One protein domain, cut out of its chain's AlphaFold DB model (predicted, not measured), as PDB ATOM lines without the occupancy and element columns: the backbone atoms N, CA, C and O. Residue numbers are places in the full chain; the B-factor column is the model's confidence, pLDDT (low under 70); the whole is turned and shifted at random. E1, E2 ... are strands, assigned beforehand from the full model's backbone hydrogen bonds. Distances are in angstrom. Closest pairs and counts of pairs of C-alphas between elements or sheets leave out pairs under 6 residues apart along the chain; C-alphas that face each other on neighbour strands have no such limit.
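What this domain is: This is residues 441 to 504 of the 504 residues of the protein "Hypothetical protein" of Neobodo designis (UniProt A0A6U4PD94). Two small sheets stand face to face as a sandwich, a four-stranded one of E2, E7, E4 and E5 and a three-stranded one of E1, E3 and E6, and the chain passes back and forth between them. The longest axis runs from the turn between E3 and E4 at one end to the loop between E6 and E7 at the other. The printed part has 64 residues with no named helix and seven named strands, E1 to E7 along the chain, class all strand. The first sheet, order E2, E7, E4, E5, is antiparallel; the second, order E1, E3, E6, is mixed. The whole is compact, with a radius of gyration of the C-alphas of 11.2 A, yet elongated, spanning 35 by 19 by 15 A.

How they stand to each other: Start at E1, residues 441 to 444, parallel to its neighbour E3, residues 455 to 464; look for N 442 and O 461, 2.8 A apart. E3 bends by 85 degrees at residue 460. On its other side find E6, residues 484 to 489, antiparallel at 167 degrees, with N 459 and O 488 at 2.8 A. This sheet is twisted. In the other sheet, edge strand E2, residues 449 to 452, is antiparallel to E7, residues 500 to 503, with N 502 and O 450 at 2.8 A. E7 is antiparallel to E4, residues 469 to 474, with N 473 and O 501 at 2.8 A. E4 makes a hairpin with edge strand E5, residues 477 to 482, where N 470 and O 481 are 2.9 A apart. The facing parts of the two sheets are 8.4 A centre to centre, their best planes 30 degrees apart. Between the sheets, the closest C-alphas of E3 and E4 are those of Asn 464 and Val 470, 5.9 A apart. E2 and E6 are apart.

Where its parts are: Find C-alpha 441 at (25.894, 29.673, -9.449), where E1 begins. E3, the longest strand by residues, runs from C-alpha 455 at (12.383, 22.289, -1.907) for 21.5 A to C-alpha 464. E4 measures 16.1 A, E5 16.6 A and E6 14.2 A, while E1, E2 and E7 have four residues each. E7 ends at C-alpha 503, (26.439, 28.018, 4.502).

The domain as a whole: Look for the two C-alphas farthest apart at Ala 466 and Ile 495, 35.0 A. The printed part has no cut and ends at Ala 504, the chain's last residue. No link is long: E6 to E7 is short, with 10 residues, and the others are tight. The mean pLDDT of the printed part is 89.1, and this model's confidence is under 70 at residues 492 to 494.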
ATOM      1  N   VAL A 441      24.904  29.452 -10.515       96.44
ATOM      2  CA  VAL A 441      25.894  29.673  -9.449       96.44
ATOM      3  C   VAL A 441      25.222  30.245  -8.204       96.44
ATOM      4  O   VAL A 441      24.414  31.168  -8.298       96.44
ATOM      5  N   VAL A 442      25.602  29.742  -7.032       97.56
ATOM      6  CA  VAL A 442      25.275  30.317  -5.724       97.56
ATOM      7  C   VAL A 442      26.574  30.668  -4.997       97.56
ATOM      8  O   VAL A 442      27.323  29.782  -4.593       97.56
ATOM      9  N   SER A 443      26.842  31.960  -4.815       97.50
ATOM     10  CA  SER A 443      27.996  32.467  -4.062       97.50
ATOM     11  C   SER A 443      27.562  32.882  -2.657       97.50
ATOM     12  O   SER A 443      26.661  33.702  -2.509       97.50
ATOM     13  N   LEU A 444      28.218  32.362  -1.621       97.62
ATOM     14  CA  LEU A 444      27.915  32.647  -0.216       97.62
ATOM     15  C   LEU A 444      29.069  33.433   0.426       97.62
ATOM     16  O   LEU A 444      30.210  32.973   0.385       97.62
ATOM     17  N   SER A 445      28.800  34.598   1.027       96.06
ATOM     18  CA  SER A 445      29.785  35.271   1.893       96.06
ATOM     19  C   SER A 445      29.842  34.644   3.285       96.06
ATOM     20  O   SER A 445      28.954  33.891   3.669       96.06
ATOM     21  N   SER A 446      30.852  35.005   4.082       93.31
ATOM     22  CA  SER A 446      30.940  34.560   5.481       93.31
ATOM     23  C   SER A 446      29.647  34.866   6.246       93.31
ATOM     24  O   SER A 446      29.164  35.999   6.217       93.31
ATOM     25  N   GLY A 447      29.074  33.843   6.891       92.06
ATOM     26  CA  GLY A 447      27.820  33.952   7.642       92.06
ATOM     27  C   GLY A 447      26.549  33.894   6.786       92.06
ATOM     28  O   GLY A 447      25.451  33.857   7.344       92.06
ATOM     29  N   ALA A 448      26.675  33.849   5.457       97.38
ATOM     30  CA  ALA A 448      25.540  33.735   4.557       97.38
ATOM     31  C   ALA A 448      25.032  32.293   4.448       97.38
ATOM     32  O   ALA A 448      25.777  31.324   4.630       97.38
ATOM     33  N   SER A 449      23.746  32.136   4.126       97.25
ATOM     34  CA  SER A 449      23.150  30.809   3.951       97.25
ATOM     35  C   SER A 449      21.979  30.772   2.976       97.25
ATOM     36  O   SER A 449      21.246  31.746   2.810       97.25
ATOM     37  N   ILE A 450      21.774  29.600   2.378       97.12
ATOM     38  CA  ILE A 450      20.555  29.230   1.655       97.12
ATOM     39  C   ILE A 450      20.022  27.913   2.219       97.12
ATOM     40  O   ILE A 450      20.784  26.971   2.428       97.12
ATOM     41  N   SER A 451      18.724  27.836   2.499       95.50
ATOM     42  CA  SER A 451      18.103  26.637   3.084       95.50
ATOM     43  C   SER A 451      16.669  26.431   2.612       95.50
ATOM     44  O   SER A 451      16.006  27.391   2.221       95.50
ATOM     45  N   GLY A 452      16.167  25.198   2.695       93.00
ATOM     46  CA  GLY A 452      14.754  24.917   2.459       93.00
ATOM     47  C   GLY A 452      14.238  23.632   3.101       93.00
ATOM     48  O   GLY A 452      15.021  22.734   3.403       93.00
ATOM     49  N   GLN A 453      12.923  23.562   3.351       84.38
ATOM     50  CA  GLN A 453      12.291  22.457   4.105       84.38
ATOM     51  C   GLN A 453      11.411  21.504   3.281       84.38
ATOM     52  O   GLN A 453      11.033  20.455   3.787       84.38
ATOM     53  N   THR A 454      11.146  21.816   2.013       84.75
ATOM     54  CA  THR A 454      10.379  20.986   1.060       84.75
ATOM     55  C   THR A 454      10.665  21.500  -0.351       84.75
ATOM     56  O   THR A 454       9.780  21.973  -1.063       84.75
ATOM     57  N   THR A 455      11.940  21.533  -0.732       84.06
ATOM     58  CA  THR A 455      12.383  22.289  -1.907       84.06
ATOM     59  C   THR A 455      13.257  21.444  -2.815       84.06
ATOM     60  O   THR A 455      14.255  20.888  -2.365       84.06
ATOM     61  N   TRP A 456      12.906  21.382  -4.101       87.69
ATOM     62  CA  TRP A 456      13.779  20.792  -5.114       87.69
ATOM     63  C   TRP A 456      14.878  21.783  -5.481       87.69
ATOM     64  O   TRP A 456      14.587  22.941  -5.783       87.69
ATOM     65  N   VAL A 457      16.129  21.334  -5.494       90.94
ATOM     66  CA  VAL A 457      17.267  22.154  -5.910       90.94
ATOM     67  C   VAL A 457      17.999  21.556  -7.101       90.94
ATOM     68  O   VAL A 457      18.152  20.341  -7.229       90.94
ATOM     69  N   THR A 458      18.450  22.432  -7.990       92.25
ATOM     70  CA  THR A 458      19.367  22.126  -9.091       92.25
ATOM     71  C   THR A 458      20.326  23.300  -9.227       92.25
ATOM     72  O   THR A 458      19.994  24.323  -9.822       92.25
ATOM     73  N   LEU A 459      21.497  23.184  -8.614       93.44
ATOM     74  CA  LEU A 459      22.499  24.243  -8.550       93.44
ATOM     75  C   LEU A 459      23.752  23.771  -9.288       93.44
ATOM     76  O   LEU A 459      24.263  22.687  -9.001       93.44
ATOM     77  N   GLY A 460      24.234  24.564 -10.245       93.06
ATOM     78  CA  GLY A 460      25.455  24.241 -10.987       93.06
ATOM     79  C   GLY A 460      26.687  24.256 -10.083       93.06
ATOM     80  O   GLY A 460      27.414  23.270 -10.026       93.06
ATOM     81  N   GLU A 461      26.868  25.335  -9.326       95.44
ATOM     82  CA  GLU A 461      27.958  25.513  -8.363       95.44
ATOM     83  C   GLU A 461      27.429  26.195  -7.091       95.44
ATOM     84  O   GLU A 461      26.666  27.161  -7.172       95.44
ATOM     85  N   VAL A 462      27.855  25.732  -5.912       96.50
ATOM     86  CA  VAL A 462      27.673  26.432  -4.629       96.50
ATOM     87  C   VAL A 462      29.043  26.700  -4.016       96.50
ATOM     88  O   VAL A 462      29.734  25.756  -3.641       96.50
ATOM     89  N   LYS A 463      29.439  27.968  -3.876       96.19
ATOM     90  CA  LYS A 463      30.799  28.346  -3.459       96.19
ATOM     91  C   LYS A 463      30.839  29.346  -2.319       96.19
ATOM     92  O   LYS A 463      29.949  30.183  -2.170       96.19
ATOM     93  N   ASN A 464      31.930  29.305  -1.563       94.81
ATOM     94  CA  ASN A 464      32.282  30.360  -0.622       94.81
ATOM     95  C   ASN A 464      33.014  31.478  -1.385       94.81
ATOM     96  O   ASN A 464      34.058  31.241  -1.990       94.81
ATOM     97  N   SER A 465      32.487  32.703  -1.359       92.12
ATOM     98  CA  SER A 465      33.042  33.821  -2.137       92.12
ATOM     99  C   SER A 465      34.446  34.250  -1.694       92.12
ATOM    100  O   SER A 465      35.162  34.867  -2.480       92.12
ATOM    101  N   ALA A 466      34.867  33.888  -0.477       90.25
ATOM    102  CA  ALA A 466      36.210  34.130   0.048       90.25
ATOM    103  C   ALA A 466      37.173  32.935  -0.141       90.25
ATOM    104  O   ALA A 466      38.286  32.966   0.381       90.25
ATOM    105  N   GLY A 467      36.763  31.872  -0.847       85.94
ATOM    106  CA  GLY A 467      37.581  30.667  -1.055       85.94
ATOM    107  C   GLY A 467      37.637  29.716   0.149       85.94
ATOM    108  O   GLY A 467      38.525  28.868   0.223       85.94
ATOM    109  N   GLY A 468      36.716  29.871   1.106       89.62
ATOM    110  CA  GLY A 468      36.591  29.012   2.288       89.62
ATOM    111  C   GLY A 468      35.852  27.690   2.038       89.62
ATOM    112  O   GLY A 468      35.597  27.280   0.909       89.62
ATOM    113  N   VAL A 469      35.492  27.004   3.124       93.50
ATOM    114  CA  VAL A 469      34.696  25.766   3.077       93.50
ATOM    115  C   VAL A 469      33.211  26.110   2.952       93.50
ATOM    116  O   VAL A 469      32.731  27.010   3.639       93.50
ATOM    117  N   VAL A 470      32.472  25.363   2.131       95.81
ATOM    118  CA  VAL A 470      31.002  25.355   2.136       95.81
ATOM    119  C   VAL A 470      30.523  24.200   3.010       95.81
ATOM    120  O   VAL A 470      30.863  23.040   2.764       95.81
ATOM    121  N   LYS A 471      29.728  24.499   4.040       95.50
ATOM    122  CA  LYS A 471      29.049  23.492   4.866       95.50
ATOM    123  C   LYS A 471      27.692  23.187   4.249       95.50
ATOM    124  O   LYS A 471      26.930  24.109   3.969       95.50
ATOM    125  N   ALA A 472      27.385  21.910   4.065       94.81
ATOM    126  CA  ALA A 472      26.183  21.472   3.376       94.81
ATOM    127  C   ALA A 472      25.423  20.407   4.173       94.81
ATOM    128  O   ALA A 472      26.015  19.535   4.813       94.81
ATOM    129  N   LYS A 473      24.095  20.466   4.089       92.19
ATOM    130  CA  LYS A 473      23.173  19.429   4.545       92.19
ATOM    131  C   LYS A 473      22.163  19.144   3.438       92.19
ATOM    132  O   LYS A 473      21.574  20.080   2.901       92.19
ATOM    133  N   LEU A 474      21.956  17.870   3.122       88.12
ATOM    134  CA  LEU A 474      20.936  17.379   2.193       88.12
ATOM    135  C   LEU A 474      20.229  16.187   2.846       88.12
ATOM    136  O   LEU A 474      20.820  15.124   3.018       88.12
ATOM    137  N   GLY A 475      18.975  16.371   3.255       84.94
ATOM    138  CA  GLY A 475      18.257  15.415   4.095       84.94
ATOM    139  C   GLY A 475      18.989  15.167   5.412       84.94
ATOM    140  O   GLY A 475      19.320  16.108   6.134       84.94
ATOM    141  N   GLU A 476      19.271  13.902   5.707       85.62
ATOM    142  CA  GLU A 476      20.032  13.488   6.892       85.62
ATOM    143  C   GLU A 476      21.557  13.617   6.707       85.62
ATOM    144  O   GLU A 476      22.313  13.566   7.677       85.62
ATOM    145  N   TYR A 477      22.037  13.816   5.476       87.69
ATOM    146  CA  TYR A 477      23.467  13.849   5.176       87.69
ATOM    147  C   TYR A 477      24.053  15.236   5.425       87.69
ATOM    148  O   TYR A 477      23.538  16.233   4.926       87.69
ATOM    149  N   THR A 478      25.169  15.290   6.153       91.25
ATOM    150  CA  THR A 478      25.962  16.510   6.373       91.25
ATOM    151  C   THR A 478      27.363  16.309   5.810       91.25
ATOM    152  O   THR A 478      27.995  15.290   6.084       91.25
ATOM    153  N   PHE A 479      27.852  17.269   5.030       92.50
ATOM    154  CA  PHE A 479      29.164  17.212   4.387       92.50
ATOM    155  C   PHE A 479      29.770  18.612   4.224       92.50
ATOM    156  O   PHE A 479      29.135  19.632   4.502       92.50
ATOM    157  N   GLN A 480      31.037  18.657   3.821       94.50
ATOM    158  CA  GLN A 480      31.780  19.893   3.588       94.50
ATOM    159  C   GLN A 480      32.458  19.827   2.226       94.50
ATOM    160  O   GLN A 480      33.032  18.797   1.875       94.50
ATOM    161  N   CYS A 481      32.422  20.934   1.494       92.75
ATOM    162  CA  CYS A 481      33.117  21.083   0.224       92.75
ATOM    163  C   CYS A 481      34.219  22.144   0.381       92.75
ATOM    164  O   CYS A 481      33.900  23.313   0.624       92.75
ATOM    165  N   PRO A 482      35.512  21.779   0.296       87.75
ATOM    166  CA  PRO A 482      36.592  22.760   0.235       87.75
ATOM    167  C   PRO A 482      36.459  23.609  -1.037       87.75
ATOM    168  O   PRO A 482      36.474  23.070  -2.140       87.75
ATOM    169  N   GLY A 483      36.304  24.927  -0.897       80.50
ATOM    170  CA  GLY A 483      36.093  25.845  -2.021       80.50
ATOM    171  C   GLY A 483      34.645  25.871  -2.522       80.50
ATOM    172  O   GLY A 483      33.942  26.866  -2.315       80.50
ATOM    173  N   GLN A 484      34.193  24.791  -3.170       92.75
ATOM    174  CA  GLN A 484      32.888  24.728  -3.844       92.75
ATOM    175  C   GLN A 484      32.274  23.321  -3.866       92.75
ATOM    176  O   GLN A 484      32.992  22.323  -3.884       92.75
ATOM    177  N   CYS A 485      30.940  23.247  -3.884       92.88
ATOM    178  CA  CYS A 485      30.176  22.048  -4.223       92.88
ATOM    179  C   CYS A 485      29.676  22.153  -5.675       92.88
ATOM    180  O   CYS A 485      28.921  23.074  -5.994       92.88
ATOM    181  N   ASP A 486      30.040  21.191  -6.523       92.19
ATOM    182  CA  ASP A 486      29.615  21.139  -7.925       92.19
ATOM    183  C   ASP A 486      28.374  20.259  -8.116       92.19
ATOM    184  O   ASP A 486      28.219  19.228  -7.459       92.19
ATOM    185  N   HIS A 487      27.508  20.651  -9.052       90.06
ATOM    186  CA  HIS A 487      26.339  19.897  -9.511       90.06
ATOM    187  C   HIS A 487      25.442  19.377  -8.376       90.06
ATOM    188  O   HIS A 487      25.148  18.185  -8.265       90.06
ATOM    189  N   VAL A 488      24.960  20.293  -7.537       88.19
ATOM    190  CA  VAL A 488      24.047  19.972  -6.436       88.19
ATOM    191  C   VAL A 488      22.638  19.752  -6.982       88.19
ATOM    192  O   VAL A 488      21.970  20.695  -7.409       88.19
ATOM    193  N   VAL A 489      22.150  18.514  -6.917       86.69
ATOM    194  CA  VAL A 489      20.799  18.157  -7.372       86.69
ATOM    195  C   VAL A 489      20.101  17.296  -6.328       86.69
ATOM    196  O   VAL A 489      20.633  16.274  -5.896       86.69
ATOM    197  N   THR A 490      18.881  17.671  -5.942       82.19
ATOM    198  CA  THR A 490      17.983  16.756  -5.219       82.19
ATOM    199  C   THR A 490      17.247  15.863  -6.221       82.19
ATOM    200  O   THR A 490      16.667  16.407  -7.167       82.19
ATOM    201  N   PRO A 491      17.206  14.531  -6.034       70.06
ATOM    202  CA  PRO A 491      16.498  13.629  -6.940       70.06
ATOM    203  C   PRO A 491      15.021  14.013  -7.091       70.06
ATOM    204  O   PRO A 491      14.310  14.173  -6.099       70.06
ATOM    205  N   SER A 492      14.530  14.109  -8.330       64.75
ATOM    206  CA  SER A 492      13.119  14.419  -8.617       64.75
ATOM    207  C   SER A 492      12.148  13.313  -8.181       64.75
ATOM    208  O   SER A 492      10.949  13.553  -8.083       64.75
ATOM    209  N   SER A 493      12.658  12.112  -7.896       62.91
ATOM    210  CA  SER A 493      11.888  10.947  -7.456       62.91
ATOM    211  C   SER A 493      11.499  10.967  -5.971       62.91
ATOM    212  O   SER A 493      10.694  10.135  -5.556       62.91
ATOM    213  N   GLN A 494      12.042  11.884  -5.160       63.84
ATOM    214  CA  GLN A 494      11.753  11.964  -3.725       63.84
ATOM    215  C   GLN A 494      10.610  12.953  -3.441       63.84
ATOM    216  O   GLN A 494      10.722  14.145  -3.730       63.84
ATOM    217  N   ILE A 495       9.505  12.454  -2.869       71.12
ATOM    218  CA  ILE A 495       8.305  13.240  -2.544       71.12
ATOM    219  C   ILE A 495       7.888  12.950  -1.083       71.12
ATOM    220  O   ILE A 495       7.546  11.805  -0.788       71.12
ATOM    221  N   PRO A 496       7.878  13.950  -0.175       70.12
ATOM    222  CA  PRO A 496       8.331  15.328  -0.384       70.12
ATOM    223  C   PRO A 496       9.865  15.423  -0.535       70.12
ATOM    224  O   PRO A 496      10.581  14.513  -0.111       70.12
ATOM    225  N   PRO A 497      10.390  16.517  -1.115       77.94
ATOM    226  CA  PRO A 497      11.832  16.735  -1.211       77.94
ATOM    227  C   PRO A 497      12.483  16.779   0.167       77.94
ATOM    228  O   PRO A 497      11.912  17.335   1.108       77.94
ATOM    229  N   ALA A 498      13.700  16.249   0.271       79.50
ATOM    230  CA  ALA A 498      14.484  16.354   1.491       79.50
ATOM    231  C   ALA A 498      14.840  17.826   1.805       79.50
ATOM    232  O   ALA A 498      15.089  18.604   0.879       79.50
ATOM    233  N   PRO A 499      14.901  18.221   3.092       88.50
ATOM    234  CA  PRO A 499      15.366  19.551   3.466       88.50
ATOM    235  C   PRO A 499      16.834  19.743   3.067       88.50
ATOM    236  O   PRO A 499      17.614  18.791   3.078       88.50
ATOM    237  N   PHE A 500      17.237  20.975   2.770       92.38
ATOM    238  CA  PHE A 500      18.628  21.299   2.455       92.38
ATOM    239  C   PHE A 500      19.107  22.561   3.173       92.38
ATOM    240  O   PHE A 500      18.315  23.434   3.533       92.38
ATOM    241  N   SER A 501      20.423  22.684   3.343       94.81
ATOM    242  CA  SER A 501      21.060  23.934   3.760       94.81
ATOM    243  C   SER A 501      22.507  24.014   3.289       94.81
ATOM    244  O   SER A 501      23.247  23.050   3.464       94.81
ATOM    245  N   PHE A 502      22.924  25.175   2.790       96.19
ATOM    246  CA  PHE A 502      24.315  25.518   2.500       96.19
ATOM    247  C   PHE A 502      24.693  26.796   3.249       96.19
ATOM    248  O   PHE A 502      23.900  27.741   3.291       96.19
ATOM    249  N   SER A 503      25.890  26.834   3.832       96.00
ATOM    250  CA  SER A 503      26.439  28.018   4.502       96.00
ATOM    251  C   SER A 503      27.953  28.143   4.316       96.00
ATOM    252  O   SER A 503      28.641  27.141   4.102       96.00
ATOM    253  N   ALA A 504      28.450  29.383   4.381       89.75
ATOM    254  CA  ALA A 504      29.862  29.750   4.222       89.75
ATOM    255  C   ALA A 504      30.504  30.286   5.507       89.75
ATOM    256  O   ALA A 504      29.818  30.983   6.296       89.75
TER     257      ALA A 504